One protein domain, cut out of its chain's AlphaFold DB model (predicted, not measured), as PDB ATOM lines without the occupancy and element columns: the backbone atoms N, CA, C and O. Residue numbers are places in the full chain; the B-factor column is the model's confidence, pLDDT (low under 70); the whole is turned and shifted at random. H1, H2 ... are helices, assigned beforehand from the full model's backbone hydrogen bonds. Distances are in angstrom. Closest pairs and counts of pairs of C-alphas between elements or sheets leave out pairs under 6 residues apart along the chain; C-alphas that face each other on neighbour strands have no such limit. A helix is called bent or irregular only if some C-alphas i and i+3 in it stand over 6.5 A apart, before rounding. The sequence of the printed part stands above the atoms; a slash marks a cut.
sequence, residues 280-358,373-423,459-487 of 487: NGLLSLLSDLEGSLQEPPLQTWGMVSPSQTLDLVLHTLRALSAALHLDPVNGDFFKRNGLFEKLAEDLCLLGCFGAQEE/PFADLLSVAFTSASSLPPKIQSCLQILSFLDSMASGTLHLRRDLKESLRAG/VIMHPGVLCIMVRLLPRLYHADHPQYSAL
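Overview. This is residues 280 to 358, 373 to 423 and 459 to 487 of the 487 residues of the protein "WD repeat- and FYVE domain-containing protein 4-like" of Leptonychotes weddellii (UniProt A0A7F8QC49). Five helices, H1, H2, H6, H8 and H4, stand side by side in a ring-shaped bundle along the longest axis, each touching the next round the ring. H3 lies at one end between H2 and H4, H5 packs on H6, and short H7 lies near both H5 and H6. The 159 printed residues hold eight named helices, H1 to H8 in chain order, and no named strand: all helix. The whole is compact, radius of gyration of the C-alphas 15.1 A, spanning 45 by 34 by 30 A.

Along the chain. Find C-alpha 280 at (40.358, 18.007, 21.112), where H1 runs to 287. H2, 306 to 324, is 26.7 A long; H3 is 328 to 336, H4 339 to 349, H5 374 to 381. H6, 390 to 406, is 24.3 A; H7 is 418 to 421. H8, 463 to 475, is 19.8 A, ending at (52.121, 3.764, 37.378); it is only just irregular, C-alphas 471 and 474 being 6.7 A apart.

Arrangement. Begin at H1, a hairpin with H2; residues 313 to 320 alone of H2 touch it, the closest C-alphas being Leu 282 and Thr 316, 6.3 A. H2 touches H6 the same way at 13 degrees, a shallow tilt; look at C-alphas Ser 321 and Met 405, the closest, 5.9 A. H8 touches H4, closest C-alphas Ile 468 and Ala 344, 5.4 A. Every O i to N i+4 pair is within hydrogen-bond range in H1 to H6, 7 of 9 in H8; H7 is too short for one.

Size, cuts and confidence. The cuts, 359 to 372 and 424 to 458, leave C-alpha gaps of 24.0 A and 18.7 A. The links H1 to H2 and H6 to H7 are long. Look for pLDDT under 70 in 33 residues, among them 477 to 487.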
ATOM      1  N   ASN A 280      40.513  17.277  19.855       97.62
ATOM      2  CA  ASN A 280      40.358  18.007  21.112       97.62
ATOM      3  C   ASN A 280      39.040  17.667  21.812       97.62
ATOM      4  O   ASN A 280      39.028  17.544  23.032       97.62
ATOM      5  N   GLY A 281      37.957  17.484  21.048       97.50
ATOM      6  CA  GLY A 281      36.662  17.084  21.592       97.50
ATOM      7  C   GLY A 281      36.691  15.698  22.239       97.50
ATOM      8  O   GLY A 281      36.183  15.535  23.343       97.50
ATOM      9  N   LEU A 282      37.339  14.716  21.600       98.06
ATOM     10  CA  LEU A 282      37.490  13.372  22.172       98.06
ATOM     11  C   LEU A 282      38.428  13.336  23.383       98.06
ATOM     12  O   LEU A 282      38.159  12.604  24.326       98.06
ATOM     13  N   LEU A 283      39.501  14.130  23.384       97.69
ATOM     14  CA  LEU A 283      40.369  14.244  24.558       97.69
ATOM     15  C   LEU A 283      39.635  14.902  25.730       97.69
ATOM     16  O   LEU A 283      39.675  14.379  26.831       97.69
ATOM     17  N   SER A 284      38.864  15.969  25.480       96.12
ATOM     18  CA  SER A 284      38.000  16.574  26.506       96.12
ATOM     19  C   SER A 284      37.012  15.567  27.094       96.12
ATOM     20  O   SER A 284      36.784  15.578  28.297       96.12
ATOM     21  N   LEU A 285      36.461  14.674  26.265       95.75
ATOM     22  CA  LEU A 285      35.569  13.615  26.731       95.75
ATOM     23  C   LEU A 285      36.274  12.638  27.685       95.75
ATOM     24  O   LEU A 285      35.620  12.135  28.591       95.75
ATOM     25  N   LEU A 286      37.571  12.365  27.491       95.88
ATOM     26  CA  LEU A 286      38.370  11.567  28.428       95.88
ATOM     27  C   LEU A 286      38.687  12.350  29.704       95.88
ATOM     28  O   LEU A 286      38.537  11.791  30.786       95.88
ATOM     29  N   SER A 287      39.064  13.629  29.592       94.94
ATOM     30  CA  SER A 287      39.292  14.495  30.756       94.94
ATOM     31  C   SER A 287      38.044  14.572  31.646       94.94
ATOM     32  O   SER A 287      38.148  14.518  32.866       94.94
ATOM     33  N   ASP A 288      36.850  14.616  31.043       93.56
ATOM     34  CA  ASP A 288      35.580  14.651  31.775       93.56
ATOM     35  C   ASP A 288      35.349  13.404  32.639       93.56
ATOM     36  O   ASP A 288      34.537  13.480  33.554       93.56
ATOM     37  N   LEU A 289      36.036  12.282  32.366       93.56
ATOM     38  CA  LEU A 289      35.969  11.018  33.115       93.56
ATOM     39  C   LEU A 289      36.925  10.972  34.319       93.56
ATOM     40  O   LEU A 289      37.171   9.891  34.862       93.56
ATOM     41  N   GLU A 290      37.467  12.109  34.749       93.94
ATOM     42  CA  GLU A 290      38.373  12.190  35.896       93.94
ATOM     43  C   GLU A 290      37.802  11.483  37.142       93.94
ATOM     44  O   GLU A 290      36.640  11.670  37.520       93.94
ATOM     45  N   GLY A 291      38.620  10.621  37.755       91.38
ATOM     46  CA  GLY A 291      38.321   9.851  38.967       91.38
ATOM     47  C   GLY A 291      37.205   8.808  38.842       91.38
ATOM     48  O   GLY A 291      36.722   8.302  39.858       91.38
ATOM     49  N   SER A 292      36.778   8.476  37.621       92.06
ATOM     50  CA  SER A 292      35.727   7.480  37.358       92.06
ATOM     51  C   SER A 292      36.153   6.027  37.598       92.06
ATOM     52  O   SER A 292      35.297   5.171  37.815       92.06
ATOM     53  N   LEU A 293      37.459   5.741  37.576       91.38
ATOM     54  CA  LEU A 293      38.059   4.431  37.865       91.38
ATOM     55  C   LEU A 293      38.905   4.447  39.150       91.38
ATOM     56  O   LEU A 293      39.689   3.527  39.386       91.38
ATOM     57  N   GLN A 294      38.777   5.496  39.964       88.25
ATOM     58  CA  GLN A 294      39.411   5.580  41.277       88.25
ATOM     59  C   GLN A 294      38.716   4.639  42.277       88.25
ATOM     60  O   GLN A 294      37.521   4.370  42.165       88.25
ATOM     61  N   GLU A 295      39.448   4.164  43.288       82.62
ATOM     62  CA  GLU A 295      38.895   3.398  44.410       82.62
ATOM     63  C   GLU A 295      39.051   4.180  45.733       82.62
ATOM     64  O   GLU A 295      40.183   4.400  46.170       82.62
ATOM     65  N   PRO A 296      37.948   4.604  46.391       80.38
ATOM     66  CA  PRO A 296      36.571   4.643  45.878       80.38
ATOM     67  C   PRO A 296      36.403   5.688  44.749       80.38
ATOM     68  O   PRO A 296      37.157   6.664  44.724       80.38
ATOM     69  N   PRO A 297      35.410   5.535  43.843       78.88
ATOM     70  CA  PRO A 297      35.164   6.514  42.785       78.88
ATOM     71  C   PRO A 297      34.825   7.889  43.362       78.88
ATOM     72  O   PRO A 297      34.225   7.986  44.440       78.88
ATOM     73  N   LEU A 298      35.142   8.961  42.628       80.38
ATOM     74  CA  LEU A 298      34.650  10.294  42.990       80.38
ATOM     75  C   LEU A 298      33.118  10.279  43.076       80.38
ATOM     76  O   LEU A 298      32.450   9.586  42.308       80.38
ATOM     77  N   GLN A 299      32.545  11.070  43.991       77.00
ATOM     78  CA  GLN A 299      31.095  11.066  44.262       77.00
ATOM     79  C   GLN A 299      30.245  11.252  42.994       77.00
ATOM     80  O   GLN A 299      29.172  10.663  42.873       77.00
ATOM     81  N   THR A 300      30.756  12.011  42.026       80.88
ATOM     82  CA  THR A 300      30.150  12.264  40.713       80.88
ATOM     83  C   THR A 300      29.921  10.989  39.883       80.88
ATOM     84  O   THR A 300      28.998  10.942  39.075       80.88
ATOM     85  N   TRP A 301      30.713   9.937  40.114       83.19
ATOM     86  CA  TRP A 301      30.690   8.663  39.386       83.19
ATOM     87  C   TRP A 301      30.014   7.521  40.148       83.19
ATOM     88  O   TRP A 301      29.962   6.403  39.648       83.19
ATOM     89  N   GLY A 302      29.440   7.779  41.328       73.62
ATOM     90  CA  GLY A 302      28.901   6.725  42.200       73.62
ATOM     91  C   GLY A 302      27.772   5.871  41.599       73.62
ATOM     92  O   GLY A 302      27.492   4.795  42.119       73.62
ATOM     93  N   MET A 303      27.124   6.322  40.516       80.06
ATOM     94  CA  MET A 303      26.070   5.575  39.809       80.06
ATOM     95  C   MET A 303      26.539   4.867  38.527       80.06
ATOM     96  O   MET A 303      25.745   4.157  37.912       80.06
ATOM     97  N   VAL A 304      27.790   5.063  38.107       85.00
ATOM     98  CA  VAL A 304      28.351   4.508  36.867       85.00
ATOM     99  C   VAL A 304      29.285   3.357  37.217       85.00
ATOM    100  O   VAL A 304      30.148   3.495  38.080       85.00
ATOM    101  N   SER A 305      29.130   2.205  36.562       88.25
ATOM    102  CA  SER A 305      30.038   1.081  36.801       88.25
ATOM    103  C   SER A 305      31.384   1.296  36.093       88.25
ATOM    104  O   SER A 305      31.411   1.827  34.979       88.25
ATOM    105  N   PRO A 306      32.504   0.786  36.642       87.69
ATOM    106  CA  PRO A 306      33.803   0.823  35.963       87.69
ATOM    107  C   PRO A 306      33.768   0.242  34.541       87.69
ATOM    108  O   PRO A 306      34.438   0.740  33.642       87.69
ATOM    109  N   SER A 307      32.927  -0.770  34.299       89.88
ATOM    110  CA  SER A 307      32.728  -1.349  32.966       89.88
ATOM    111  C   SER A 307      32.113  -0.376  31.957       89.88
ATOM    112  O   SER A 307      32.524  -0.384  30.801       89.88
ATOM    113  N   GLN A 308      31.162   0.471  32.370       91.56
ATOM    114  CA  GLN A 308      30.559   1.488  31.500       91.56
ATOM    115  C   GLN A 308      31.571   2.583  31.156       91.56
ATOM    116  O   GLN A 308      31.658   3.007  30.005       91.56
ATOM    117  N   THR A 309      32.379   2.993  32.134       93.06
ATOM    118  CA  THR A 309      33.493   3.918  31.914       93.06
ATOM    119  C   THR A 309      34.501   3.342  30.922       93.06
ATOM    120  O   THR A 309      34.859   4.003  29.951       93.06
ATOM    121  N   LEU A 310      34.929   2.091  31.118       93.94
ATOM    122  CA  LEU A 310      35.871   1.418  30.221       93.94
ATOM    123  C   LEU A 310      35.303   1.232  28.810       93.94
ATOM    124  O   LEU A 310      36.058   1.324  27.844       93.94
ATOM    125  N   ASP A 311      33.991   1.025  28.666       94.19
ATOM    126  CA  ASP A 311      33.335   0.975  27.355       94.19
ATOM    127  C   ASP A 311      33.396   2.328  26.633       94.19
ATOM    128  O   ASP A 311      33.698   2.395  25.439       94.19
ATOM    129  N   LEU A 312      33.186   3.425  27.366       95.50
ATOM    130  CA  LEU A 312      33.298   4.773  26.817       95.50
ATOM    131  C   LEU A 312      34.749   5.126  26.449       95.50
ATOM    132  O   LEU A 312      34.988   5.687  25.375       95.50
ATOM    133  N   VAL A 313      35.722   4.744  27.285       96.81
ATOM    134  CA  VAL A 313      37.158   4.883  26.983       96.81
ATOM    135  C   VAL A 313      37.513   4.091  25.726       96.81
ATOM    136  O   VAL A 313      38.125   4.648  24.813       96.81
ATOM    137  N   LEU A 314      37.069   2.833  25.617       95.75
ATOM    138  CA  LEU A 314      37.276   2.001  24.429       95.75
ATOM    139  C   LEU A 314      36.755   2.700  23.169       95.75
ATOM    140  O   LEU A 314      37.503   2.865  22.209       95.75
ATOM    141  N   HIS A 315      35.495   3.137  23.155       96.69
ATOM    142  CA  HIS A 315      34.898   3.772  21.975       96.69
ATOM    143  C   HIS A 315      35.564   5.109  21.617       96.69
ATOM    144  O   HIS A 315      35.707   5.432  20.435       96.69
ATOM    145  N   THR A 316      36.040   5.852  22.615       97.75
ATOM    146  CA  THR A 316      36.789   7.096  22.405       97.75
ATOM    147  C   THR A 316      38.152   6.820  21.767       97.75
ATOM    148  O   THR A 316      38.493   7.416  20.741       97.75
ATOM    149  N   LEU A 317      38.905   5.851  22.298       97.50
ATOM    150  CA  LEU A 317      40.188   5.423  21.731       97.50
ATOM    151  C   LEU A 317      40.022   4.792  20.342       97.50
ATOM    152  O   LEU A 317      40.853   5.018  19.466       97.50
ATOM    153  N   ARG A 318      38.927   4.063  20.089       96.25
ATOM    154  CA  ARG A 318      38.585   3.546  18.754       96.25
ATOM    155  C   ARG A 318      38.425   4.673  17.744       96.25
ATOM    156  O   ARG A 318      38.969   4.572  16.648       96.25
ATOM    157  N   ALA A 319      37.707   5.740  18.092       97.31
ATOM    158  CA  ALA A 319      37.530   6.884  17.203       97.31
ATOM    159  C   ALA A 319      38.858   7.625  16.958       97.31
ATOM    160  O   ALA A 319      39.167   7.957  15.813       97.31
ATOM    161  N   LEU A 320      39.695   7.803  17.988       97.50
ATOM    162  CA  LEU A 320      41.054   8.341  17.824       97.50
ATOM    163  C   LEU A 320      41.914   7.452  16.911       97.50
ATOM    164  O   LEU A 320      42.559   7.955  15.991       97.50
ATOM    165  N   SER A 321      41.878   6.133  17.115       95.81
ATOM    166  CA  SER A 321      42.575   5.152  16.277       95.81
ATOM    167  C   SER A 321      42.106   5.225  14.825       95.81
ATOM    168  O   SER A 321      42.934   5.351  13.929       95.81
ATOM    169  N   ALA A 322      40.794   5.245  14.577       95.81
ATOM    170  CA  ALA A 322      40.214   5.352  13.239       95.81
ATOM    171  C   ALA A 322      40.618   6.648  12.516       95.81
ATOM    172  O   ALA A 322      40.845   6.642  11.303       95.81
ATOM    173  N   ALA A 323      40.714   7.757  13.255       96.81
ATOM    174  CA  ALA A 323      41.150   9.040  12.723       96.81
ATOM    175  C   ALA A 323      42.645   9.053  12.362       96.81
ATOM    176  O   ALA A 323      43.025   9.719  11.400       96.81
ATOM    177  N   LEU A 324      43.487   8.333  13.104       95.06
ATOM    178  CA  LEU A 324      44.931   8.241  12.857       95.06
ATOM    179  C   LEU A 324      45.298   7.162  11.828       95.06
ATOM    180  O   LEU A 324      46.341   7.267  11.180       95.06
ATOM    181  N   HIS A 325      44.463   6.134  11.677       90.56
ATOM    182  CA  HIS A 325      44.769   4.952  10.882       90.56
ATOM    183  C   HIS A 325      45.062   5.301   9.417       90.56
ATOM    184  O   HIS A 325      44.200   5.809   8.695       90.56
ATOM    185  N   LEU A 326      46.299   5.009   8.995       86.38
ATOM    186  CA  LEU A 326      46.828   5.269   7.650       86.38
ATOM    187  C   LEU A 326      46.655   6.729   7.170       86.38
ATOM    188  O   LEU A 326      46.625   6.985   5.967       86.38
ATOM    189  N   ASP A 327      46.568   7.697   8.091       92.88
ATOM    190  CA  ASP A 327      46.445   9.124   7.777       92.88
ATOM    191  C   ASP A 327      47.666   9.905   8.312       92.88
ATOM    192  O   ASP A 327      47.703  10.298   9.484       92.88
ATOM    193  N   PRO A 328      48.697  10.148   7.476       93.19
ATOM    194  CA  PRO A 328      49.927  10.803   7.919       93.19
ATOM    195  C   PRO A 328      49.714  12.271   8.306       93.19
ATOM    196  O   PRO A 328      50.460  12.797   9.128       93.19
ATOM    197  N   VAL A 329      48.693  12.936   7.749       96.56
ATOM    198  CA  VAL A 329      48.384  14.338   8.068       96.56
ATOM    199  C   VAL A 329      47.800  14.429   9.472       96.56
ATOM    200  O   VAL A 329      48.191  15.297  10.249       96.56
ATOM    201  N   ASN A 330      46.897  13.513   9.820       96.88
ATOM    202  CA  ASN A 330      46.398  13.380  11.181       96.88
ATOM    203  C   ASN A 330      47.499  12.956  12.151       96.88
ATOM    204  O   ASN A 330      47.579  13.530  13.231       96.88
ATOM    205  N   GLY A 331      48.378  12.027  11.765       95.00
ATOM    206  CA  GLY A 331      49.524  11.629  12.587       95.00
ATOM    207  C   GLY A 331      50.468  12.791  12.918       95.00
ATOM    208  O   GLY A 331      50.792  13.014  14.085       95.00
ATOM    209  N   ASP A 332      50.875  13.572  11.912       95.62
ATOM    210  CA  ASP A 332      51.726  14.755  12.100       95.62
ATOM    211  C   ASP A 332      51.012  15.844  12.913       95.62
ATOM    212  O   ASP A 332      51.602  16.403  13.839       95.62
ATOM    213  N   PHE A 333      49.724  16.090  12.650       96.94
ATOM    214  CA  PHE A 333      48.911  17.010  13.445       96.94
ATOM    215  C   PHE A 333      48.852  16.588  14.918       96.94
ATOM    216  O   PHE A 333      49.079  17.412  15.804       96.94
ATOM    217  N   PHE A 334      48.575  15.313  15.193       96.12
ATOM    218  CA  PHE A 334      48.453  14.790  16.553       96.12
ATOM    219  C   PHE A 334      49.774  14.924  17.320       96.12
ATOM    220  O   PHE A 334      49.786  15.371  18.465       96.12
ATOM    221  N   LYS A 335      50.900  14.646  16.649       95.19
ATOM    222  CA  LYS A 335      52.245  14.814  17.209       95.19
ATOM    223  C   LYS A 335      52.609  16.280  17.463       95.19
ATOM    224  O   LYS A 335      53.042  16.618  18.557       95.19
ATOM    225  N   ARG A 336      52.456  17.165  16.470       96.00
ATOM    226  CA  ARG A 336      52.878  18.579  16.574       96.00
ATOM    227  C   ARG A 336      52.131  19.355  17.650       96.00
ATOM    228  O   ARG A 336      52.681  20.304  18.193       96.00
ATOM    229  N   ASN A 337      50.895  18.957  17.935       96.19
ATOM    230  CA  ASN A 337      50.060  19.599  18.944       96.19
ATOM    231  C   ASN A 337      50.159  18.930  20.329       96.19
ATOM    232  O   ASN A 337      49.354  19.252  21.196       96.19
ATOM    233  N   GLY A 338      51.105  18.006  20.545       95.94
ATOM    234  CA  GLY A 338      51.323  17.364  21.850       95.94
ATOM    235  C   GLY A 338      50.146  16.505  22.329       95.94
ATOM    236  O   GLY A 338      49.892  16.388  23.528       95.94
ATOM    237  N   LEU A 339      49.358  15.952  21.399       97.12
ATOM    238  CA  LEU A 339      48.125  15.245  21.749       97.12
ATOM    239  C   LEU A 339      48.384  13.826  22.280       97.12
ATOM    240  O   LEU A 339      47.512  13.271  22.941       97.12
ATOM    241  N   PHE A 340      49.568  13.246  22.037       95.94
ATOM    242  CA  PHE A 340      49.966  11.980  22.667       95.94
ATOM    243  C   PHE A 340      50.219  12.172  24.164       95.94
ATOM    244  O   PHE A 340      49.744  11.387  24.979       95.94
ATOM    245  N   GLU A 341      50.927  13.237  24.529       95.06
ATOM    246  CA  GLU A 341      51.212  13.600  25.913       95.06
ATOM    247  C   GLU A 341      49.921  13.929  26.656       95.06
ATOM    248  O   GLU A 341      49.688  13.388  27.737       95.06
ATOM    249  N   LYS A 342      49.047  14.723  26.027       96.81
ATOM    250  CA  LYS A 342      47.721  15.020  26.569       96.81
ATOM    251  C   LYS A 342      46.882  13.752  26.766       96.81
ATOM    252  O   LYS A 342      46.292  13.583  27.824       96.81
ATOM    253  N   LEU A 343      46.870  12.831  25.797       97.56
ATOM    254  CA  LEU A 343      46.160  11.556  25.942       97.56
ATOM    255  C   LEU A 343      46.691  10.735  27.130       97.56
ATOM    256  O   LEU A 343      45.901  10.148  27.860       97.56
ATOM    257  N   ALA A 344      48.008  10.702  27.350       95.56
ATOM    258  CA  ALA A 344      48.588  10.026  28.512       95.56
ATOM    259  C   ALA A 344      48.128  10.651  29.838       95.56
ATOM    260  O   ALA A 344      47.861   9.934  30.803       95.56
ATOM    261  N   GLU A 345      48.040  11.979  29.882       95.06
ATOM    262  CA  GLU A 345      47.574  12.739  31.044       95.06
ATOM    263  C   GLU A 345      46.087  12.493  31.310       95.06
ATOM    264  O   GLU A 345      45.736  12.101  32.421       95.06
ATOM    265  N   ASP A 346      45.238  12.590  30.286       96.75
ATOM    266  CA  ASP A 346      43.799  12.322  30.388       96.75
ATOM    267  C   ASP A 346      43.513  10.878  30.846       96.75
ATOM    268  O   ASP A 346      42.637  10.644  31.677       96.75
ATOM    269  N   LEU A 347      44.288   9.891  30.375       96.12
ATOM    270  CA  LEU A 347      44.168   8.501  30.837       96.12
ATOM    271  C   LEU A 347      44.602   8.318  32.297       96.12
ATOM    272  O   LEU A 347      44.044   7.474  32.996       96.12
ATOM    273  N   CYS A 348      45.567   9.106  32.779       93.19
ATOM    274  CA  CYS A 348      45.950   9.105  34.193       93.19
ATOM    275  C   CYS A 348      44.848   9.701  35.080       93.19
ATOM    276  O   CYS A 348      44.604   9.178  36.167       93.19
ATOM    277  N   LEU A 349      44.157  10.747  34.608       93.94
ATOM    278  CA  LEU A 349      43.060  11.392  35.339       93.94
ATOM    279  C   LEU A 349      41.899  10.437  35.636       93.94
ATOM    280  O   LEU A 349      41.185  10.648  36.610       93.94
ATOM    281  N   LEU A 350      41.740   9.339  34.887       93.62
ATOM    282  CA  LEU A 350      40.740   8.303  35.184       93.62
ATOM    283  C   LEU A 350      40.865   7.732  36.611       93.62
ATOM    284  O   LEU A 350      39.881   7.231  37.151       93.62
ATOM    285  N   GLY A 351      42.051   7.804  37.227       90.56
ATOM    286  CA  GLY A 351      42.279   7.450  38.634       90.56
ATOM    287  C   GLY A 351      42.621   5.979  38.894       90.56
ATOM    288  O   GLY A 351      42.849   5.598  40.044       90.56
ATOM    289  N   CYS A 352      42.695   5.150  37.847       90.06
ATOM    290  CA  CYS A 352      43.153   3.763  37.975       90.06
ATOM    291  C   CYS A 352      44.687   3.635  38.014       90.06
ATOM    292  O   CYS A 352      45.198   2.733  38.671       90.06
ATOM    293  N   PHE A 353      45.433   4.553  37.394       88.94
ATOM    294  CA  PHE A 353      46.899   4.597  37.480       88.94
ATOM    295  C   PHE A 353      47.363   5.274  38.786       88.94
ATOM    296  O   PHE A 353      46.689   6.161  39.307       88.94
ATOM    297  N   GLY A 354      48.499   4.836  39.338       77.94
ATOM    298  CA  GLY A 354      49.121   5.396  40.545       77.94
ATOM    299  C   GLY A 354      49.601   6.842  40.371       77.94
ATOM    300  O   GLY A 354      49.806   7.320  39.250       77.94
ATOM    301  N   ALA A 355      49.767   7.549  41.492       68.62
ATOM    302  CA  ALA A 355      50.260   8.925  41.490       68.62
ATOM    303  C   ALA A 355      51.761   8.963  41.164       68.62
ATOM    304  O   ALA A 355      52.507   8.060  41.529       68.62
ATOM    305  N   GLN A 356      52.226  10.041  40.525       54.78
ATOM    306  CA  GLN A 356      53.647  10.207  40.187       54.78
ATOM    307  C   GLN A 356      54.557  10.207  41.433       54.78
ATOM    308  O   GLN A 356      55.713   9.817  41.353       54.78
ATOM    309  N   GLU A 357      54.036  10.594  42.599       49.38
ATOM    310  CA  GLU A 357      54.782  10.623  43.866       49.38
ATOM    311  C   GLU A 357      55.080   9.222  44.440       49.38
ATOM    312  O   GLU A 357      55.970   9.081  45.279       49.38
ATOM    313  N   GLU A 358      54.407   8.169  43.959       49.94
ATOM    314  CA  GLU A 358      54.685   6.777  44.344       49.94
ATOM    315  C   GLU A 358      55.945   6.204  43.649       49.94
ATOM    316  O   GLU A 358      56.393   5.115  44.003       49.94
ATOM    317  N   PRO A 373      56.175 -11.629  29.395       73.50
ATOM    318  CA  PRO A 373      55.549 -10.968  28.260       73.50
ATOM    319  C   PRO A 373      54.250 -10.268  28.674       73.50
ATOM    320  O   PRO A 373      53.444 -10.822  29.422       73.50
ATOM    321  N   PHE A 374      54.014  -9.066  28.148       71.19
ATOM    322  CA  PHE A 374      52.786  -8.309  28.407       71.19
ATOM    323  C   PHE A 374      51.518  -9.114  28.054       71.19
ATOM    324  O   PHE A 374      50.532  -9.076  28.786       71.19
ATOM    325  N   ALA A 375      51.572  -9.933  26.999       72.19
ATOM    326  CA  ALA A 375      50.490 -10.843  26.614       72.19
ATOM    327  C   ALA A 375      50.141 -11.878  27.706       72.19
ATOM    328  O   ALA A 375      48.962 -12.153  27.940       72.19
ATOM    329  N   ASP A 376      51.140 -12.399  28.424       70.62
ATOM    330  CA  ASP A 376      50.938 -13.360  29.517       70.62
ATOM    331  C   ASP A 376      50.298 -12.688  30.738       70.62
ATOM    332  O   ASP A 376      49.513 -13.291  31.467       70.62
ATOM    333  N   LEU A 377      50.603 -11.409  30.958       72.94
ATOM    334  CA  LEU A 377      49.980 -10.617  32.011       72.94
ATOM    335  C   LEU A 377      48.495 -10.355  31.714       72.94
ATOM    336  O   LEU A 377      47.647 -10.521  32.593       72.94
ATOM    337  N   LEU A 378      48.179  -9.975  30.473       73.56
ATOM    338  CA  LEU A 378      46.801  -9.761  30.030       73.56
ATOM    339  C   LEU A 378      45.983 -11.056  30.098       73.56
ATOM    340  O   LEU A 378      44.847 -11.033  30.575       73.56
ATOM    341  N   SER A 379      46.553 -12.188  29.674       69.81
ATOM    342  CA  SER A 379      45.852 -13.475  29.699       69.81
ATOM    343  C   SER A 379      45.487 -13.893  31.125       69.81
ATOM    344  O   SER A 379      44.348 -14.290  31.363       69.81
ATOM    345  N   VAL A 380      46.390 -13.705  32.094       69.62
ATOM    346  CA  VAL A 380      46.128 -13.961  33.521       69.62
ATOM    347  C   VAL A 380      45.055 -13.022  34.073       69.62
ATOM    348  O   VAL A 380      44.150 -13.476  34.780       69.62
ATOM    349  N   ALA A 381      45.120 -11.732  33.734       67.94
ATOM    350  CA  ALA A 381      44.219 -10.715  34.270       67.94
ATOM    351  C   ALA A 381      42.749 -10.919  33.893       67.94
ATOM    352  O   ALA A 381      41.857 -10.638  34.698       67.94
ATOM    353  N   PHE A 382      42.505 -11.453  32.698       69.25
ATOM    354  CA  PHE A 382      41.167 -11.634  32.141       69.25
ATOM    355  C   PHE A 382      40.647 -13.077  32.206       69.25
ATOM    356  O   PHE A 382      39.600 -13.384  31.633       69.25
ATOM    357  N   THR A 383      41.325 -13.966  32.942       66.81
ATOM    358  CA  THR A 383      40.764 -15.281  33.286       66.81
ATOM    359  C   THR A 383      39.629 -15.160  34.307       66.81
ATOM    360  O   THR A 383      39.647 -14.313  35.197       66.81
ATOM    361  N   SER A 384      38.651 -16.070  34.246       54.28
ATOM    362  CA  SER A 384      37.518 -16.139  35.188       54.28
ATOM    363  C   SER A 384      37.907 -16.446  36.645       54.28
ATOM    364  O   SER A 384      37.037 -16.482  37.509       54.28
ATOM    365  N   ALA A 385      39.193 -16.691  36.913       52.66
ATOM    366  CA  ALA A 385      39.758 -16.987  38.227       52.66
ATOM    367  C   ALA A 385      40.753 -15.907  38.705       52.66
ATOM    368  O   ALA A 385      41.533 -16.167  39.621       52.66
ATOM    369  N   SER A 386      40.773 -14.722  38.078       60.59
ATOM    370  CA  SER A 386      41.750 -13.685  38.414       60.59
ATOM    371  C   SER A 386      41.516 -13.112  39.820       60.59
ATOM    372  O   SER A 386      40.411 -12.727  40.192       60.59
ATOM    373  N   SER A 387      42.585 -13.061  40.620       65.19
ATOM    374  CA  SER A 387      42.611 -12.483  41.973       65.19
ATOM    375  C   SER A 387      43.067 -11.018  41.988       65.19
ATOM    376  O   SER A 387      43.443 -10.497  43.035       65.19
ATOM    377  N   LEU A 388      43.098 -10.365  40.820       74.12
ATOM    378  CA  LEU A 388      43.615  -9.006  40.681       74.12
ATOM    379  C   LEU A 388      42.613  -7.967  41.206       74.12
ATOM    380  O   LEU A 388      41.421  -8.086  40.916       74.12
ATOM    381  N   PRO A 389      43.090  -6.910  41.889       80.56
ATOM    382  CA  PRO A 389      42.265  -5.766  42.253       80.56
ATOM    383  C   PRO A 389      41.581  -5.120  41.032       80.56
ATOM    384  O   PRO A 389      42.210  -5.035  39.966       80.56
ATOM    385  N   PRO A 390      40.345  -4.600  41.169       81.75
ATOM    386  CA  PRO A 390      39.613  -3.967  40.065       81.75
ATOM    387  C   PRO A 390      40.361  -2.774  39.446       81.75
ATOM    388  O   PRO A 390      40.352  -2.603  38.221       81.75
ATOM    389  N   LYS A 391      41.088  -2.001  40.262       84.50
ATOM    390  CA  LYS A 391      42.017  -0.951  39.819       84.50
ATOM    391  C   LYS A 391      43.058  -1.470  38.820       84.50
ATOM    392  O   LYS A 391      43.205  -0.902  37.739       84.50
ATOM    393  N   ILE A 392      43.733  -2.583  39.133       84.00
ATOM    394  CA  ILE A 392      44.747  -3.184  38.247       84.00
ATOM    395  C   ILE A 392      44.091  -3.723  36.974       84.00
ATOM    396  O   ILE A 392      44.601  -3.488  35.882       84.00
ATOM    397  N   GLN A 393      42.940  -4.394  37.088       85.62
ATOM    398  CA  GLN A 393      42.197  -4.881  35.919       85.62
ATOM    399  C   GLN A 393      41.851  -3.743  34.949       85.62
ATOM    400  O   GLN A 393      42.041  -3.884  33.742       85.62
ATOM    401  N   SER A 394      41.425  -2.593  35.476       89.38
ATOM    402  CA  SER A 394      41.106  -1.403  34.682       89.38
ATOM    403  C   SER A 394      42.334  -0.853  33.947       89.38
ATOM    404  O   SER A 394      42.259  -0.592  32.745       89.38
ATOM    405  N   CYS A 395      43.487  -0.751  34.622       89.94
ATOM    406  CA  CYS A 395      44.737  -0.328  33.984       89.94
ATOM    407  C   CYS A 395      45.164  -1.273  32.861       89.94
ATOM    408  O   CYS A 395      45.506  -0.823  31.768       89.94
ATOM    409  N   LEU A 396      45.122  -2.583  33.114       88.25
ATOM    410  CA  LEU A 396      45.488  -3.596  32.124       88.25
ATOM    411  C   LEU A 396      44.554  -3.574  30.916       88.25
ATOM    412  O   LEU A 396      44.996  -3.775  29.787       88.25
ATOM    413  N   GLN A 397      43.277  -3.263  31.132       90.25
ATOM    414  CA  GLN A 397      42.306  -3.126  30.058       90.25
ATOM    415  C   GLN A 397      42.565  -1.883  29.197       90.25
ATOM    416  O   GLN A 397      42.496  -1.958  27.975       90.25
ATOM    417  N   ILE A 398      42.938  -0.753  29.804       93.62
ATOM    418  CA  ILE A 398      43.345   0.446  29.054       93.62
ATOM    419  C   ILE A 398      44.637   0.185  28.275       93.62
ATOM    420  O   ILE A 398      44.725   0.536  27.100       93.62
ATOM    421  N   LEU A 399      45.626  -0.471  28.889       92.00
ATOM    422  CA  LEU A 399      46.873  -0.829  28.213       92.00
ATOM    423  C   LEU A 399      46.632  -1.795  27.044       92.00
ATOM    424  O   LEU A 399      47.271  -1.636  26.008       92.00
ATOM    425  N   SER A 400      45.675  -2.727  27.144       90.50
ATOM    426  CA  SER A 400      45.307  -3.594  26.014       90.50
ATOM    427  C   SER A 400      44.648  -2.819  24.867       90.50
ATOM    428  O   SER A 400      44.870  -3.129  23.692       90.50
ATOM    429  N   PHE A 401      43.881  -1.765  25.173       93.94
ATOM    430  CA  PHE A 401      43.358  -0.856  24.151       93.94
ATOM    431  C   PHE A 401      44.486  -0.089  23.460       93.94
ATOM    432  O   PHE A 401      44.486   0.017  22.234       93.94
ATOM    433  N   LEU A 402      45.451   0.424  24.227       94.06
ATOM    434  CA  LEU A 402      46.601   1.152  23.692       94.06
ATOM    435  C   LEU A 402      47.510   0.255  22.848       94.06
ATOM    436  O   LEU A 402      47.954   0.691  21.794       94.06
ATOM    437  N   ASP A 403      47.711  -0.999  23.238       90.56
ATOM    438  CA  ASP A 403      48.464  -1.984  22.455       90.56
ATOM    439  C   ASP A 403      47.785  -2.275  21.101       90.56
ATOM    440  O   ASP A 403      48.386  -2.173  20.026       90.56
ATOM    441  N   SER A 404      46.464  -2.484  21.126       90.81
ATOM    442  CA  SER A 404      45.649  -2.606  19.905       90.81
ATOM    443  C   SER A 404      45.682  -1.322  19.059       90.81
ATOM    444  O   SER A 404      45.589  -1.351  17.831       90.81
ATOM    445  N   MET A 405      45.791  -0.153  19.695       93.38
ATOM    446  CA  MET A 405      45.896   1.126  18.999       93.38
ATOM    447  C   MET A 405      47.288   1.306  18.392       93.38
ATOM    448  O   MET A 405      47.375   1.782  17.267       93.38
ATOM    449  N   ALA A 406      48.358   0.889  19.070       91.12
ATOM    450  CA  ALA A 406      49.733   0.947  18.581       91.12
ATOM    451  C   ALA A 406      49.943   0.049  17.353       91.12
ATOM    452  O   ALA A 406      50.590   0.473  16.393       91.12
ATOM    453  N   SER A 407      49.329  -1.139  17.348       86.94
ATOM    454  CA  SER A 407      49.275  -2.061  16.200       86.94
ATOM    455  C   SER A 407      48.307  -1.616  15.093       86.94
ATOM    456  O   SER A 407      48.307  -2.175  14.002       86.94
ATOM    457  N   GLY A 408      47.486  -0.590  15.341       85.81
ATOM    458  CA  GLY A 408      46.555  -0.044  14.357       85.81
ATOM    459  C   GLY A 408      45.296  -0.885  14.135       85.81
ATOM    460  O   GLY A 408      44.645  -0.693  13.116       85.81
ATOM    461  N   THR A 409      44.931  -1.772  15.064       87.31
ATOM    462  CA  THR A 409      43.769  -2.676  14.958       87.31
ATOM    463  C   THR A 409      42.581  -2.264  15.835       87.31
ATOM    464  O   THR A 409      41.462  -2.728  15.613       87.31
ATOM    465  N   LEU A 410      42.773  -1.348  16.798       89.38
ATOM    466  CA  LEU A 410      41.752  -1.007  17.801       89.38
ATOM    467  C   LEU A 410      40.396  -0.607  17.198       89.38
ATOM    468  O   LEU A 410      39.359  -1.022  17.702       89.38
ATOM    469  N   HIS A 411      40.376   0.186  16.126       83.69
ATOM    470  CA  HIS A 411      39.129   0.667  15.521       83.69
ATOM    471  C   HIS A 411      38.229  -0.460  14.964       83.69
ATOM    472  O   HIS A 411      37.008  -0.276  14.917       83.69
ATOM    473  N   LEU A 412      38.801  -1.622  14.611       82.81
ATOM    474  CA  LEU A 412      38.086  -2.805  14.103       82.81
ATOM    475  C   LEU A 412      37.316  -3.551  15.198       82.81
ATOM    476  O   LEU A 412      36.306  -4.203  14.928       82.81
ATOM    477  N   ARG A 413      37.787  -3.439  16.436       79.19
ATOM    478  CA  ARG A 413      37.259  -4.153  17.593       79.19
ATOM    479  C   ARG A 413      35.861  -3.673  17.952       79.19
ATOM    480  O   ARG A 413      35.666  -2.474  18.023       79.19
ATOM    481  N   ARG A 414      34.894  -4.547  18.227       68.94
ATOM    482  CA  ARG A 414      33.483  -4.175  18.438       68.94
ATOM    483  C   ARG A 414      33.088  -3.971  19.891       68.94
ATOM    484  O   ARG A 414      32.283  -3.079  20.145       68.94
ATOM    485  N   ASP A 415      33.639  -4.752  20.816       71.44
ATOM    486  CA  ASP A 415      33.226  -4.725  22.219       71.44
ATOM    487  C   ASP A 415      34.378  -4.959  23.219       71.44
ATOM    488  O   ASP A 415      35.530  -5.270  22.879       71.44
ATOM    489  N   LEU A 416      34.064  -4.801  24.508       66.94
ATOM    490  CA  LEU A 416      34.988  -5.092  25.605       66.94
ATOM    491  C   LEU A 416      35.388  -6.579  25.662       66.94
ATOM    492  O   LEU A 416      36.498  -6.885  26.098       66.94
ATOM    493  N   LYS A 417      34.530  -7.492  25.188       60.75
ATOM    494  CA  LYS A 417      34.736  -8.944  25.275       60.75
ATOM    495  C   LYS A 417      35.744  -9.469  24.259       60.75
ATOM    496  O   LYS A 417      36.399 -10.467  24.539       60.75
ATOM    497  N   GLU A 418      35.945  -8.787  23.139       58.47
ATOM    498  CA  GLU A 418      36.998  -9.129  22.180       58.47
ATOM    499  C   GLU A 418      38.415  -8.982  22.787       58.47
ATOM    500  O   GLU A 418      39.285  -9.775  22.437       58.47
ATOM    501  N   SER A 419      38.640  -8.122  23.806       47.84
ATOM    502  CA  SER A 419      39.910  -8.118  24.590       47.84
ATOM    503  C   SER A 419      40.123  -9.429  25.325       47.84
ATOM    504  O   SER A 419      41.261  -9.812  25.568       47.84
ATOM    505  N   LEU A 420      39.032 -10.055  25.768       48.19
ATOM    506  CA  LEU A 420      39.068 -11.233  26.631       48.19
ATOM    507  C   LEU A 420      39.374 -12.495  25.813       48.19
ATOM    508  O   LEU A 420      39.834 -13.486  26.367       48.19
ATOM    509  N   ARG A 421      39.111 -12.461  24.498       39.91
ATOM    510  CA  ARG A 421      39.325 -13.586  23.575       39.91
ATOM    511  C   ARG A 421      40.657 -13.525  22.833       39.91
ATOM    512  O   ARG A 421      41.187 -14.577  22.512       39.91
ATOM    513  N   ALA A 422      41.226 -12.337  22.624       39.81
ATOM    514  CA  ALA A 422      42.513 -12.169  21.938       39.81
ATOM    515  C   ALA A 422      43.713 -12.841  22.652       39.81
ATOM    516  O   ALA A 422      44.778 -12.969  22.062       39.81
ATOM    517  N   GLY A 423      43.548 -13.292  23.905       39.12
ATOM    518  CA  GLY A 423      44.537 -14.092  24.644       39.12
ATOM    519  C   GLY A 423      44.331 -15.613  24.567       39.12
ATOM    520  O   GLY A 423      45.009 -16.345  25.284       39.12
ATOM    521  N   VAL A 459      54.317  -4.975  13.276       71.31
ATOM    522  CA  VAL A 459      54.392  -3.622  12.714       71.31
ATOM    523  C   VAL A 459      53.726  -2.628  13.665       71.31
ATOM    524  O   VAL A 459      52.509  -2.610  13.844       71.31
ATOM    525  N   ILE A 460      54.538  -1.752  14.255       81.62
ATOM    526  CA  ILE A 460      54.059  -0.628  15.061       81.62
ATOM    527  C   ILE A 460      53.542   0.458  14.112       81.62
ATOM    528  O   ILE A 460      54.318   1.163  13.466       81.62
ATOM    529  N   MET A 461      52.222   0.625  14.063       82.81
ATOM    530  CA  MET A 461      51.554   1.621  13.220       82.81
ATOM    531  C   MET A 461      51.574   3.020  13.843       82.81
ATOM    532  O   MET A 461      51.680   4.024  13.136       82.81
ATOM    533  N   HIS A 462      51.493   3.101  15.173       85.38
ATOM    534  CA  HIS A 462      51.425   4.366  15.905       85.38
ATOM    535  C   HIS A 462      52.455   4.417  17.048       85.38
ATOM    536  O   HIS A 462      52.098   4.221  18.209       85.38
ATOM    537  N   PRO A 463      53.736   4.735  16.764       85.19
ATOM    538  CA  PRO A 463      54.805   4.705  17.770       85.19
ATOM    539  C   PRO A 463      54.590   5.684  18.934       85.19
ATOM    540  O   PRO A 463      55.012   5.405  20.050       85.19
ATOM    541  N   GLY A 464      53.879   6.798  18.717       87.81
ATOM    542  CA  GLY A 464      53.516   7.724  19.800       87.81
ATOM    543  C   GLY A 464      52.622   7.089  20.873       87.81
ATOM    544  O   GLY A 464      52.697   7.478  22.032       87.81
ATOM    545  N   VAL A 465      51.831   6.068  20.522       91.94
ATOM    546  CA  VAL A 465      50.995   5.324  21.481       91.94
ATOM    547  C   VAL A 465      51.851   4.432  22.378       91.94
ATOM    548  O   VAL A 465      51.579   4.330  23.571       91.94
ATOM    549  N   LEU A 466      52.944   3.864  21.859       89.12
ATOM    550  CA  LEU A 466      53.900   3.132  22.693       89.12
ATOM    551  C   LEU A 466      54.566   4.047  23.720       89.12
ATOM    552  O   LEU A 466      54.753   3.644  24.863       89.12
ATOM    553  N   CYS A 467      54.870   5.297  23.356       89.56
ATOM    554  CA  CYS A 467      55.382   6.278  24.315       89.56
ATOM    555  C   CYS A 467      54.385   6.537  25.459       89.56
ATOM    556  O   CYS A 467      54.805   6.692  26.604       89.56
ATOM    557  N   ILE A 468      53.076   6.532  25.172       92.62
ATOM    558  CA  ILE A 468      52.032   6.610  26.203       92.62
ATOM    559  C   ILE A 468      52.106   5.384  27.114       92.62
ATOM    560  O   ILE A 468      52.168   5.539  28.328       92.62
ATOM    561  N   MET A 469      52.154   4.175  26.547       90.56
ATOM    562  CA  MET A 469      52.239   2.939  27.335       90.56
ATOM    563  C   MET A 469      53.470   2.932  28.250       90.56
ATOM    564  O   MET A 469      53.329   2.678  29.440       90.56
ATOM    565  N   VAL A 470      54.647   3.306  27.739       87.94
ATOM    566  CA  VAL A 470      55.888   3.413  28.530       87.94
ATOM    567  C   VAL A 470      55.758   4.427  29.674       87.94
ATOM    568  O   VAL A 470      56.328   4.216  30.739       87.94
ATOM    569  N   ARG A 471      54.983   5.505  29.499       87.56
ATOM    570  CA  ARG A 471      54.712   6.492  30.562       87.56
ATOM    571  C   ARG A 471      53.701   5.989  31.601       87.56
ATOM    572  O   ARG A 471      53.747   6.430  32.747       87.56
ATOM    573  N   LEU A 472      52.783   5.103  31.211       87.50
ATOM    574  CA  LEU A 472      51.731   4.568  32.082       87.50
ATOM    575  C   LEU A 472      52.164   3.320  32.864       87.50
ATOM    576  O   LEU A 472      51.722   3.147  33.995       87.50
ATOM    577  N   LEU A 473      53.021   2.469  32.291       84.75
ATOM    578  CA  LEU A 473      53.468   1.209  32.904       84.75
ATOM    579  C   LEU A 473      54.074   1.384  34.312       84.75
ATOM    580  O   LEU A 473      53.624   0.679  35.213       84.75
ATOM    581  N   PRO A 474      54.968   2.363  34.571       80.44
ATOM    582  CA  PRO A 474      55.506   2.598  35.915       80.44
ATOM    583  C   PRO A 474      54.446   2.978  36.959       80.44
ATOM    584  O   PRO A 474      54.702   2.923  38.156       80.44
ATOM    585  N   ARG A 475      53.244   3.370  36.519       81.50
ATOM    586  CA  ARG A 475      52.121   3.764  37.378       81.50
ATOM    587  C   ARG A 475      51.175   2.598  37.684       81.50
ATOM    588  O   ARG A 475      50.112   2.810  38.266       81.50
ATOM    589  N   LEU A 476      51.522   1.366  37.307       78.12
ATOM    590  CA  LEU A 476      50.814   0.151  37.715       78.12
ATOM    591  C   LEU A 476      51.152  -0.204  39.171       78.12
ATOM    592  O   LEU A 476      51.872  -1.159  39.434       78.12
ATOM    593  N   TYR A 477      50.630   0.562  40.130       68.00
ATOM    594  CA  TYR A 477      50.889   0.342  41.555       68.00
ATOM    595  C   TYR A 477      49.618  -0.003  42.340       68.00
ATOM    596  O   TYR A 477      48.569   0.638  42.202       68.00
ATOM    597  N   HIS A 478      49.735  -1.006  43.212       65.44
ATOM    598  CA  HIS A 478      48.745  -1.322  44.237       65.44
ATOM    599  C   HIS A 478      49.459  -1.714  45.535       65.44
ATOM    600  O   HIS A 478      50.281  -2.631  45.528       65.44
ATOM    601  N   ALA A 479      49.114  -1.059  46.650       60.06
ATOM    602  CA  ALA A 479      49.798  -1.222  47.938       60.06
ATOM    603  C   ALA A 479      49.845  -2.684  48.425       60.06
ATOM    604  O   ALA A 479      50.878  -3.142  48.905       60.06
ATOM    605  N   ASP A 480      48.760  -3.438  48.223       56.34
ATOM    606  CA  ASP A 480      48.675  -4.848  48.636       56.34
ATOM    607  C   ASP A 480      49.308  -5.848  47.644       56.34
ATOM    608  O   ASP A 480      49.406  -7.039  47.939       56.34
ATOM    609  N   HIS A 481      49.747  -5.393  46.463       59.62
ATOM    610  CA  HIS A 481      50.327  -6.254  45.424       59.62
ATOM    611  C   HIS A 481      51.523  -5.598  44.698       59.62
ATOM    612  O   HIS A 481      51.474  -5.396  43.480       59.62
ATOM    613  N   PRO A 482      52.638  -5.323  45.405       58.22
ATOM    614  CA  PRO A 482      53.804  -4.619  44.853       58.22
ATOM    615  C   PRO A 482      54.526  -5.394  43.737       58.22
ATOM    616  O   PRO A 482      55.266  -4.810  42.954       58.22
ATOM    617  N   GLN A 483      54.293  -6.705  43.627       55.69
ATOM    618  CA  GLN A 483      54.852  -7.565  42.576       55.69
ATOM    619  C   GLN A 483      54.426  -7.194  41.145       55.69
ATOM    620  O   GLN A 483      55.056  -7.650  40.195       55.69
ATOM    621  N   TYR A 484      53.365  -6.396  40.976       55.38
ATOM    622  CA  TYR A 484      52.925  -5.902  39.666       55.38
ATOM    623  C   TYR A 484      53.506  -4.525  39.315       55.38
ATOM    624  O   TYR A 484      53.386  -4.101  38.172       55.38
ATOM    625  N   SER A 485      54.184  -3.874  40.265       50.44
ATOM    626  CA  SER A 485      54.836  -2.568  40.097       50.44
ATOM    627  C   SER A 485      56.215  -2.655  39.426       50.44
ATOM    628  O   SER A 485      56.864  -1.634  39.233       50.44
ATOM    629  N   ALA A 486      56.686  -3.867  39.110       42.69
ATOM    630  CA  ALA A 486      58.020  -4.153  38.571       42.69
ATOM    631  C   ALA A 486      58.005  -4.637  37.102       42.69
ATOM    632  O   ALA A 486      58.926  -5.340  36.685       42.69
ATOM    633  N   LEU A 487      56.941  -4.320  36.352       47.78
ATOM    634  CA  LEU A 487      56.808  -4.629  34.919       47.78
ATOM    635  C   LEU A 487      57.591  -3.667  34.027       47.78
ATOM    636  O   LEU A 487      57.493  -2.440  34.255       47.78
TER     637      LEU A 487